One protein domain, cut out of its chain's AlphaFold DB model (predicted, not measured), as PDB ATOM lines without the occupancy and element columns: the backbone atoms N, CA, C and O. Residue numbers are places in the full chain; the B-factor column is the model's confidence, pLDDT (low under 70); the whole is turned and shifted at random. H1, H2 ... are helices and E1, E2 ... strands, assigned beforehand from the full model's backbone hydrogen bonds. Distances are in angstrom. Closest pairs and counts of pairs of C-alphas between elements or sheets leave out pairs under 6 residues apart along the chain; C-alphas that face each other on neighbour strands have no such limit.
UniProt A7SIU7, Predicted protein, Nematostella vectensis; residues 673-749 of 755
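AT A GLANCE: This is residues 673 to 749 of the 755 residues of the protein "Predicted protein" of Nematostella vectensis (UniProt A7SIU7). A small twisted antiparallel sheet of four short strands, ordered E1, E3, E2, E4, has H1 over one face and the shorter H2 over the other. A long loop, residues 729 to 744, runs from H2 back to edge strand E4. The 77 printed residues follow E1 H1 E2 E3 H2 E4, class mixed, compact with a radius of gyration of the C-alphas of 11.5 A, spanning 33 by 30 by 17 A.

IN THESE COORDINATES: E2 is residues 704 to 708, 13.8 A; E3 712 to 715, 10.3 A. E1, 673 to 676, 8.2 A, begins at C-alpha (45.214, -33.125, -12.160); E4, 745 to 748, 10.2 A, ends at (45.227, -26.630, -27.275). H1 is 686 to 699, 20.4 A; H2 720 to 728, 12.0 A.

HOW THE PARTS SIT: E2 and E3 form a hairpin, with N 706 and O 714 within hydrogen-bond range at 2.8 A; so are N 674 and O 713 of E1 and E3, 3.0 A, and N 747 and O 705 of E4 and E2, 2.8 A. H1 is on the sheet at a height of 8.1 A; its closest C-alphas to E3 are Cys 693 and Cys 713, 5.6 A. H2 is on the opposite face, height 10.5 A; its closest C-alphas to E2 are Ala 721 and Tyr 704, 6.4 A. E1, H1, E2 and E3, H2, E4 are split strand-helix-strand units, same-way strands with another strand between them, with right-handed crossovers. Every O i to N i+4 pair is within range in H1, 4 of 5 in H2.

THE WHOLE: The printed part has no cut; its farthest C-alphas, Glu 684 and Pro 719, are 33.6 A apart. The link H2 to E4 is long; pLDDT is under 70 at residues 718 to 732 and 741 to 742.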
ATOM      1  N   PHE A 673      45.647 -31.773 -11.812       83.44
ATOM      2  CA  PHE A 673      45.214 -33.125 -12.160       83.44
ATOM      3  C   PHE A 673      43.690 -33.182 -12.232       83.44
ATOM      4  O   PHE A 673      43.015 -32.802 -11.273       83.44
ATOM      5  N   TYR A 674      43.121 -33.658 -13.341       80.75
ATOM      6  CA  TYR A 674      41.661 -33.685 -13.477       80.75
ATOM      7  C   TYR A 674      41.066 -35.030 -13.889       80.75
ATOM      8  O   TYR A 674      39.844 -35.169 -13.766       80.75
ATOM      9  N   ALA A 675      41.871 -35.985 -14.370       81.69
ATOM     10  CA  ALA A 675      41.432 -37.346 -14.680       81.69
ATOM     11  C   ALA A 675      42.609 -38.338 -14.769       81.69
ATOM     12  O   ALA A 675      43.707 -37.971 -15.180       81.69
ATOM     13  N   ASN A 676      42.344 -39.610 -14.449       84.88
ATOM     14  CA  ASN A 676      43.272 -40.727 -14.632       84.88
ATOM     15  C   ASN A 676      42.707 -41.723 -15.655       84.88
ATOM     16  O   ASN A 676      41.627 -42.268 -15.435       84.88
ATOM     17  N   MET A 677      43.432 -41.972 -16.743       81.31
ATOM     18  CA  MET A 677      43.102 -42.948 -17.788       81.31
ATOM     19  C   MET A 677      44.121 -44.086 -17.871       81.31
ATOM     20  O   MET A 677      44.100 -44.838 -18.843       81.31
ATOM     21  N   ARG A 678      45.018 -44.239 -16.883       80.12
ATOM     22  CA  ARG A 678      46.096 -45.244 -16.931       80.12
ATOM     23  C   ARG A 678      45.586 -46.677 -17.066       80.12
ATOM     24  O   ARG A 678      46.187 -47.462 -17.791       80.12
ATOM     25  N   ASP A 679      44.432 -46.973 -16.480       76.81
ATOM     26  CA  ASP A 679      43.796 -48.293 -16.574       76.81
ATOM     27  C   ASP A 679      43.011 -48.501 -17.885       76.81
ATOM     28  O   ASP A 679      42.499 -49.589 -18.144       76.81
ATOM     29  N   GLN A 680      42.892 -47.464 -18.722       78.12
ATOM     30  CA  GLN A 680      42.130 -47.465 -19.978       78.12
ATOM     31  C   GLN A 680      43.005 -47.139 -21.202       78.12
ATOM     32  O   GLN A 680      42.479 -46.858 -22.283       78.12
ATOM     33  N   ILE A 681      44.336 -47.175 -21.054       79.69
ATOM     34  CA  ILE A 681      45.275 -46.862 -22.137       79.69
ATOM     35  C   ILE A 681      45.132 -47.886 -23.266       79.69
ATOM     36  O   ILE A 681      45.352 -49.084 -23.086       79.69
ATOM     37  N   VAL A 682      44.840 -47.393 -24.470       79.12
ATOM     38  CA  VAL A 682      44.897 -48.192 -25.698       79.12
ATOM     39  C   VAL A 682      46.267 -47.986 -26.341       79.12
ATOM     40  O   VAL A 682      46.429 -47.105 -27.184       79.12
ATOM     41  N   TRP A 683      47.252 -48.794 -25.942       80.94
ATOM     42  CA  TRP A 683      48.655 -48.659 -26.371       80.94
ATOM     43  C   TRP A 683      48.850 -48.680 -27.896       80.94
ATOM     44  O   TRP A 683      49.725 -47.997 -28.418       80.94
ATOM     45  N   GLU A 684      47.998 -49.405 -28.624       81.25
ATOM     46  CA  GLU A 684      48.018 -49.473 -30.095       81.25
ATOM     47  C   GLU A 684      47.501 -48.189 -30.774       81.25
ATOM     48  O   GLU A 684      47.710 -47.984 -31.968       81.25
ATOM     49  N   ASN A 685      46.796 -47.322 -30.038       82.38
ATOM     50  CA  ASN A 685      46.246 -46.072 -30.551       82.38
ATOM     51  C   ASN A 685      46.102 -45.030 -29.430       82.38
ATOM     52  O   ASN A 685      45.001 -44.762 -28.936       82.38
ATOM     53  N   MET A 686      47.224 -44.393 -29.083       82.50
ATOM     54  CA  MET A 686      47.298 -43.347 -28.052       82.50
ATOM     55  C   MET A 686      46.396 -42.137 -28.330       82.50
ATOM     56  O   MET A 686      46.003 -41.422 -27.406       82.50
ATOM     57  N   ASN A 687      45.975 -41.948 -29.584       83.19
ATOM     58  CA  ASN A 687      45.040 -40.896 -29.970       83.19
ATOM     59  C   ASN A 687      43.667 -41.052 -29.286       83.19
ATOM     60  O   ASN A 687      42.975 -40.056 -29.065       83.19
ATOM     61  N   LYS A 688      43.275 -42.279 -28.898       83.19
ATOM     62  CA  LYS A 688      42.068 -42.514 -28.088       83.19
ATOM     63  C   LYS A 688      42.211 -41.939 -26.677       83.19
ATOM     64  O   LYS A 688      41.316 -41.218 -26.246       83.19
ATOM     65  N   THR A 689      43.340 -42.185 -26.012       82.75
ATOM     66  CA  THR A 689      43.633 -41.657 -24.670       82.75
ATOM     67  C   THR A 689      43.703 -40.129 -24.681       82.75
ATOM     68  O   THR A 689      43.074 -39.465 -23.858       82.75
ATOM     69  N   ILE A 690      44.376 -39.551 -25.684       87.31
ATOM     70  CA  ILE A 690      44.447 -38.093 -25.878       87.31
ATOM     71  C   ILE A 690      43.043 -37.506 -26.098       87.31
ATOM     72  O   ILE A 690      42.681 -36.509 -25.475       87.31
ATOM     73  N   SER A 691      42.213 -38.147 -26.931       85.44
ATOM     74  CA  SER A 691      40.836 -37.700 -27.196       85.44
ATOM     75  C   SER A 691      39.927 -37.789 -25.965       85.44
ATOM     76  O   SER A 691      39.047 -36.943 -25.794       85.44
ATOM     77  N   GLN A 692      40.129 -38.780 -25.094       85.31
ATOM     78  CA  GLN A 692      39.393 -38.912 -23.834       85.31
ATOM     79  C   GLN A 692      39.762 -37.800 -22.846       85.31
ATOM     80  O   GLN A 692      38.860 -37.140 -22.324       85.31
ATOM     81  N   CYS A 693      41.059 -37.526 -22.653       87.94
ATOM     82  CA  CYS A 693      41.503 -36.374 -21.863       87.94
ATOM     83  C   CYS A 693      40.945 -35.061 -22.448       87.94
ATOM     84  O   CYS A 693      40.371 -34.258 -21.717       87.94
ATOM     85  N   ALA A 694      40.994 -34.887 -23.777       87.69
ATOM     86  CA  ALA A 694      40.448 -33.715 -24.467       87.69
ATOM     87  C   ALA A 694      38.938 -33.522 -24.237       87.69
ATOM     88  O   ALA A 694      38.470 -32.395 -24.081       87.69
ATOM     89  N   HIS A 695      38.156 -34.606 -24.227       85.00
ATOM     90  CA  HIS A 695      36.714 -34.537 -23.990       85.00
ATOM     91  C   HIS A 695      36.392 -34.085 -22.560       85.00
ATOM     92  O   HIS A 695      35.543 -33.217 -22.365       85.00
ATOM     93  N   ILE A 696      37.110 -34.617 -21.565       86.88
ATOM     94  CA  ILE A 696      36.931 -34.224 -20.161       86.88
ATOM     95  C   ILE A 696      37.415 -32.791 -19.931       86.88
ATOM     96  O   ILE A 696      36.739 -32.035 -19.238       86.88
ATOM     97  N   ALA A 697      38.529 -32.393 -20.551       86.81
ATOM     98  CA  ALA A 697      39.022 -31.022 -20.497       86.81
ATOM     99  C   ALA A 697      37.999 -30.021 -21.053       86.81
ATOM    100  O   ALA A 697      37.741 -29.010 -20.407       86.81
ATOM    101  N   ARG A 698      37.344 -30.335 -22.184       84.62
ATOM    102  CA  ARG A 698      36.257 -29.500 -22.728       84.62
ATOM    103  C   ARG A 698      35.069 -29.386 -21.778       84.62
ATOM    104  O   ARG A 698      34.549 -28.291 -21.610       84.62
ATOM    105  N   ASN A 699      34.650 -30.485 -21.149       83.38
ATOM    106  CA  ASN A 699      33.545 -30.458 -20.183       83.38
ATOM    107  C   ASN A 699      33.887 -29.657 -18.915       83.38
ATOM    108  O   ASN A 699      32.982 -29.218 -18.216       83.38
ATOM    109  N   LYS A 700      35.180 -29.484 -18.617       82.38
ATOM    110  CA  LYS A 700      35.690 -28.658 -17.515       82.38
ATOM    111  C   LYS A 700      36.106 -27.246 -17.951       82.38
ATOM    112  O   LYS A 700      36.712 -26.544 -17.152       82.38
ATOM    113  N   GLU A 701      35.784 -26.848 -19.185       82.50
ATOM    114  CA  GLU A 701      36.068 -25.520 -19.754       82.50
ATOM    115  C   GLU A 701      37.560 -25.130 -19.754       82.50
ATOM    116  O   GLU A 701      37.910 -23.958 -19.663       82.50
ATOM    117  N   TYR A 702      38.465 -26.105 -19.885       83.38
ATOM    118  CA  TYR A 702      39.894 -25.824 -20.028       83.38
ATOM    119  C   TYR A 702      40.269 -25.504 -21.481       83.38
ATOM    120  O   TYR A 702      39.865 -26.216 -22.398       83.38
ATOM    121  N   ASP A 703      41.113 -24.489 -21.691       79.62
ATOM    122  CA  ASP A 703      41.641 -24.134 -23.021       79.62
ATOM    123  C   ASP A 703      42.825 -25.024 -23.450       79.62
ATOM    124  O   ASP A 703      43.055 -25.255 -24.644       79.62
ATOM    125  N   TYR A 704      43.561 -25.553 -22.468       82.56
ATOM    126  CA  TYR A 704      44.752 -26.381 -22.656       82.56
ATOM    127  C   TYR A 704      44.715 -27.616 -21.757       82.56
ATOM    128  O   TYR A 704      44.192 -27.581 -20.645       82.56
ATOM    129  N   PHE A 705      45.319 -28.710 -22.205       88.06
ATOM    130  CA  PHE A 705      45.570 -29.874 -21.361       88.06
ATOM    131  C   PHE A 705      46.865 -30.575 -21.770       88.06
ATOM    132  O   PHE A 705      47.372 -30.364 -22.868       88.06
ATOM    133  N   GLY A 706      47.386 -31.428 -20.898       87.31
ATOM    134  CA  GLY A 706      48.518 -32.296 -21.175       87.31
ATOM    135  C   GLY A 706      48.288 -33.699 -20.639       87.31
ATOM    136  O   GLY A 706      47.463 -33.911 -19.746       87.31
ATOM    137  N   VAL A 707      49.009 -34.659 -21.212       85.81
ATOM    138  CA  VAL A 707      48.979 -36.062 -20.782       85.81
ATOM    139  C   VAL A 707      50.370 -36.464 -20.301       85.81
ATOM    140  O   VAL A 707      51.322 -36.320 -21.065       85.81
ATOM    141  N   GLN A 708      50.477 -36.961 -19.066       83.00
ATOM    142  CA  GLN A 708      51.705 -37.506 -18.457       83.00
ATOM    143  C   GLN A 708      51.492 -38.962 -18.057       83.00
ATOM    144  O   GLN A 708      50.354 -39.419 -17.935       83.00
ATOM    145  N   PHE A 709      52.581 -39.716 -17.893       84.50
ATOM    146  CA  PHE A 709      52.538 -41.149 -17.595       84.50
ATOM    147  C   PHE A 709      51.578 -41.915 -18.517       84.50
ATOM    148  O   PHE A 709      50.859 -42.818 -18.086       84.50
ATOM    149  N   TYR A 710      51.552 -41.533 -19.797       81.31
ATOM    150  CA  TYR A 710      50.768 -42.165 -20.862       81.31
ATOM    151  C   TYR A 710      49.232 -42.133 -20.708       81.31
ATOM    152  O   TYR A 710      48.529 -42.522 -21.640       81.31
ATOM    153  N   GLY A 711      48.684 -41.644 -19.591       80.31
ATOM    154  CA  GLY A 711      47.240 -41.664 -19.334       80.31
ATOM    155  C   GLY A 711      46.746 -40.744 -18.219       80.31
ATOM    156  O   GLY A 711      45.553 -40.719 -17.945       80.31
ATOM    157  N   GLU A 712      47.604 -39.973 -17.562       88.25
ATOM    158  CA  GLU A 712      47.177 -38.991 -16.566       88.25
ATOM    159  C   GLU A 712      46.889 -37.659 -17.251       88.25
ATOM    160  O   GLU A 712      47.742 -37.138 -17.967       88.25
ATOM    161  N   CYS A 713      45.694 -37.105 -17.043       88.50
ATOM    162  CA  CYS A 713      45.252 -35.882 -17.696       88.50
ATOM    163  C   CYS A 713      45.404 -34.672 -16.755       88.50
ATOM    164  O   CYS A 713      44.811 -34.628 -15.669       88.50
ATOM    165  N   TRP A 714      46.153 -33.668 -17.208       87.50
ATOM    166  CA  TRP A 714      46.523 -32.482 -16.432       87.50
ATOM    167  C   TRP A 714      46.184 -31.190 -17.181       87.50
ATOM    168  O   TRP A 714      46.169 -31.164 -18.411       87.50
ATOM    169  N   SER A 715      45.863 -30.118 -16.462       84.88
ATOM    170  CA  SER A 715      45.532 -28.803 -17.026       84.88
ATOM    171  C   SER A 715      45.932 -27.663 -16.073       84.88
ATOM    172  O   SER A 715      46.545 -27.884 -15.026       84.88
ATOM    173  N   SER A 716      45.617 -26.431 -16.462       77.56
ATOM    174  CA  SER A 716      45.766 -25.202 -15.693       77.56
ATOM    175  C   SER A 716      44.712 -24.189 -16.149       77.56
ATOM    176  O   SER A 716      44.255 -24.241 -17.292       77.56
ATOM    177  N   SER A 717      44.337 -23.248 -15.285       71.56
ATOM    178  CA  SER A 717      43.450 -22.139 -15.658       71.56
ATOM    179  C   SER A 717      44.137 -21.199 -16.656       71.56
ATOM    180  O   SER A 717      45.292 -20.820 -16.456       71.56
ATOM    181  N   THR A 718      43.452 -20.763 -17.710       58.50
ATOM    182  CA  THR A 718      43.970 -19.745 -18.645       58.50
ATOM    183  C   THR A 718      44.168 -18.420 -17.888       58.50
ATOM    184  O   THR A 718      43.230 -17.997 -17.211       58.50
ATOM    185  N   PRO A 719      45.358 -17.764 -17.904       55.22
ATOM    186  CA  PRO A 719      46.469 -17.829 -18.869       55.22
ATOM    187  C   PRO A 719      47.719 -18.616 -18.409       55.22
ATOM    188  O   PRO A 719      48.744 -18.586 -19.089       55.22
ATOM    189  N   LEU A 720      47.665 -19.321 -17.271       61.34
ATOM    190  CA  LEU A 720      48.825 -20.026 -16.697       61.34
ATOM    191  C   LEU A 720      49.342 -21.157 -17.595       61.34
ATOM    192  O   LEU A 720      50.550 -21.359 -17.665       61.34
ATOM    193  N   ALA A 721      48.460 -21.861 -18.311       63.09
ATOM    194  CA  ALA A 721      48.867 -22.941 -19.213       63.09
ATOM    195  C   ALA A 721      49.777 -22.449 -20.359       63.09
ATOM    196  O   ALA A 721      50.810 -23.059 -20.627       63.09
ATOM    197  N   ASP A 722      49.434 -21.319 -20.985       60.78
ATOM    198  CA  ASP A 722      50.182 -20.740 -22.112       60.78
ATOM    199  C   ASP A 722      51.555 -20.212 -21.655       60.78
ATOM    200  O   ASP A 722      52.584 -20.511 -22.260       60.78
ATOM    201  N   LEU A 723      51.589 -19.534 -20.500       62.53
ATOM    202  CA  LEU A 723      52.824 -19.056 -19.863       62.53
ATOM    203  C   LEU A 723      53.744 -20.200 -19.407       62.53
ATOM    204  O   LEU A 723      54.967 -20.050 -19.417       62.53
ATOM    205  N   SER A 724      53.174 -21.340 -19.005       62.69
ATOM    206  CA  SER A 724      53.934 -22.492 -18.512       62.69
ATOM    207  C   SER A 724      54.752 -23.178 -19.608       62.69
ATOM    208  O   SER A 724      55.910 -23.521 -19.372       62.69
ATOM    209  N   TYR A 725      54.212 -23.302 -20.825       58.41
ATOM    210  CA  TYR A 725      54.936 -23.887 -21.956       58.41
ATOM    211  C   TYR A 725      56.153 -23.038 -22.339       58.41
ATOM    212  O   TYR A 725      57.259 -23.555 -22.474       58.41
ATOM    213  N   THR A 726      55.983 -21.713 -22.411       59.09
ATOM    214  CA  THR A 726      57.094 -20.793 -22.706       59.09
ATOM    215  C   THR A 726      58.164 -20.795 -21.608       59.09
ATOM    216  O   THR A 726      59.336 -20.577 -21.904       59.09
ATOM    217  N   ARG A 727      57.781 -21.040 -20.346       62.03
ATOM    218  CA  ARG A 727      58.707 -21.068 -19.203       62.03
ATOM    219  C   ARG A 727      59.543 -22.351 -19.141       62.03
ATOM    220  O   ARG A 727      60.725 -22.264 -18.826       62.03
ATOM    221  N   HIS A 728      58.939 -23.517 -19.378       65.25
ATOM    222  CA  HIS A 728      59.579 -24.813 -19.108       65.25
ATOM    223  C   HIS A 728      60.203 -25.489 -20.340       65.25
ATOM    224  O   HIS A 728      61.046 -26.364 -20.163       65.25
ATOM    225  N   GLY A 729      59.871 -25.048 -21.559       61.50
ATOM    226  CA  GLY A 729      60.482 -25.554 -22.793       61.50
ATOM    227  C   GLY A 729      59.995 -26.945 -23.217       61.50
ATOM    228  O   GLY A 729      59.112 -27.534 -22.593       61.50
ATOM    229  N   ASP A 730      60.551 -27.450 -24.320       62.56
ATOM    230  CA  ASP A 730      60.206 -28.765 -24.872       62.56
ATOM    231  C   ASP A 730      60.861 -29.906 -24.070       62.56
ATOM    232  O   ASP A 730      61.956 -29.756 -23.528       62.56
ATOM    233  N   ALA A 731      60.190 -31.061 -24.007       64.12
ATOM    234  CA  ALA A 731      60.674 -32.255 -23.314       64.12
ATOM    235  C   ALA A 731      60.836 -33.438 -24.283       64.12
ATOM    236  O   ALA A 731      59.930 -33.742 -25.059       64.12
ATOM    237  N   ASP A 732      61.953 -34.161 -24.171       66.75
ATOM    238  CA  ASP A 732      62.332 -35.227 -25.117       66.75
ATOM    239  C   ASP A 732      61.675 -36.590 -24.820       66.75
ATOM    240  O   ASP A 732      61.702 -37.505 -25.641       66.75
ATOM    241  N   ASN A 733      61.039 -36.734 -23.652       72.88
ATOM    242  CA  ASN A 733      60.441 -37.987 -23.173       72.88
ATOM    243  C   ASN A 733      58.950 -38.130 -23.535       72.88
ATOM    244  O   ASN A 733      58.155 -38.606 -22.722       72.88
ATOM    245  N   CYS A 734      58.546 -37.706 -24.732       74.62
ATOM    246  CA  CYS A 734      57.175 -37.857 -25.232       74.62
ATOM    247  C   CYS A 734      57.099 -38.982 -26.276       74.62
ATOM    248  O   CYS A 734      57.874 -39.015 -27.228       74.62
ATOM    249  N   TRP A 735      56.132 -39.895 -26.138       77.44
ATOM    250  CA  TRP A 735      55.901 -40.983 -27.095       77.44
ATOM    251  C   TRP A 735      54.466 -40.940 -27.617       77.44
ATOM    252  O   TRP A 735      53.516 -40.919 -26.841       77.44
ATOM    253  N   ALA A 736      54.298 -40.911 -28.942       77.19
ATOM    254  CA  ALA A 736      52.991 -40.912 -29.611       77.19
ATOM    255  C   ALA A 736      51.993 -39.843 -29.094       77.19
ATOM    256  O   ALA A 736      50.783 -40.072 -29.071       77.19
ATOM    257  N   GLY A 737      52.497 -38.667 -28.691       71.00
ATOM    258  CA  GLY A 737      51.692 -37.549 -28.185       71.00
ATOM    259  C   GLY A 737      51.363 -37.607 -26.686       71.00
ATOM    260  O   GLY A 737      50.690 -36.730 -26.164       71.00
ATOM    261  N   VAL A 738      51.846 -38.595 -25.942       78.81
ATOM    262  CA  VAL A 738      51.708 -38.611 -24.481       78.81
ATOM    263  C   VAL A 738      53.075 -38.482 -23.819       78.81
ATOM    264  O   VAL A 738      54.064 -39.043 -24.293       78.81
ATOM    265  N   GLY A 739      53.142 -37.707 -22.741       78.56
ATOM    266  CA  GLY A 739      54.357 -37.536 -21.954       78.56
ATOM    267  C   GLY A 739      54.649 -38.749 -21.070       78.56
ATOM    268  O   GLY A 739      53.729 -39.433 -20.602       78.56
ATOM    269  N   GLY A 740      55.936 -39.021 -20.877       72.69
ATOM    270  CA  GLY A 740      56.484 -39.992 -19.935       72.69
ATOM    271  C   GLY A 740      56.663 -39.406 -18.531       72.69
ATOM    272  O   GLY A 740      55.879 -38.566 -18.093       72.69
ATOM    273  N   ASP A 741      57.675 -39.880 -17.804       68.12
ATOM    274  CA  ASP A 741      57.983 -39.383 -16.459       68.12
ATOM    275  C   ASP A 741      58.494 -37.932 -16.524       68.12
ATOM    276  O   ASP A 741      59.353 -37.607 -17.347       68.12
ATOM    277  N   TRP A 742      57.920 -37.056 -15.695       67.31
ATOM    278  CA  TRP A 742      58.196 -35.608 -15.647       67.31
ATOM    279  C   TRP A 742      57.992 -34.807 -16.953       67.31
ATOM    280  O   TRP A 742      58.343 -33.631 -16.997       67.31
ATOM    281  N   SER A 743      57.356 -35.378 -17.985       72.38
ATOM    282  CA  SER A 743      57.060 -34.698 -19.257       72.38
ATOM    283  C   SER A 743      55.567 -34.732 -19.616       72.38
ATOM    284  O   SER A 743      54.839 -35.648 -19.238       72.38
ATOM    285  N   PHE A 744      55.099 -33.725 -20.362       74.88
ATOM    286  CA  PHE A 744      53.750 -33.670 -20.938       74.88
ATOM    287  C   PHE A 744      53.832 -33.175 -22.375       74.88
ATOM    288  O   PHE A 744      54.571 -32.236 -22.664       74.88
ATOM    289  N   GLN A 745      52.981 -33.710 -23.245       74.19
ATOM    290  CA  GLN A 745      52.648 -33.027 -24.492       74.19
ATOM    291  C   GLN A 745      51.478 -32.075 -24.235       74.19
ATOM    292  O   GLN A 745      50.429 -32.517 -23.760       74.19
ATOM    293  N   MET A 746      51.638 -30.785 -24.542       76.44
ATOM    294  CA  MET A 746      50.563 -29.802 -24.395       76.44
ATOM    295  C   MET A 746      49.662 -29.772 -25.636       76.44
ATOM    296  O   MET A 746      50.128 -29.719 -26.773       76.44
ATOM    297  N   TYR A 747      48.356 -29.760 -25.398       80.62
ATOM    298  CA  TYR A 747      47.310 -29.704 -26.404       80.62
ATOM    299  C   TYR A 747      46.441 -28.476 -26.187       80.62
ATOM    300  O   TYR A 747      45.941 -28.248 -25.085       80.62
ATOM    301  N   ARG A 748      46.205 -27.719 -27.259       81.69
ATOM    302  CA  ARG A 748      45.227 -26.630 -27.275       81.69
ATOM    303  C   ARG A 748      43.905 -27.141 -27.825       81.69
ATOM    304  O   ARG A 748      43.855 -27.716 -28.914       81.69
ATOM    305  N   LEU A 749      42.819 -26.914 -27.097       78.12
ATOM    306  CA  LEU A 749      41.484 -27.225 -27.589       78.12
ATOM    307  C   LEU A 749      41.070 -26.132 -28.582       78.12
ATOM    308  O   LEU A 749      40.836 -24.988 -28.214       78.12
TER     309      LEU A 749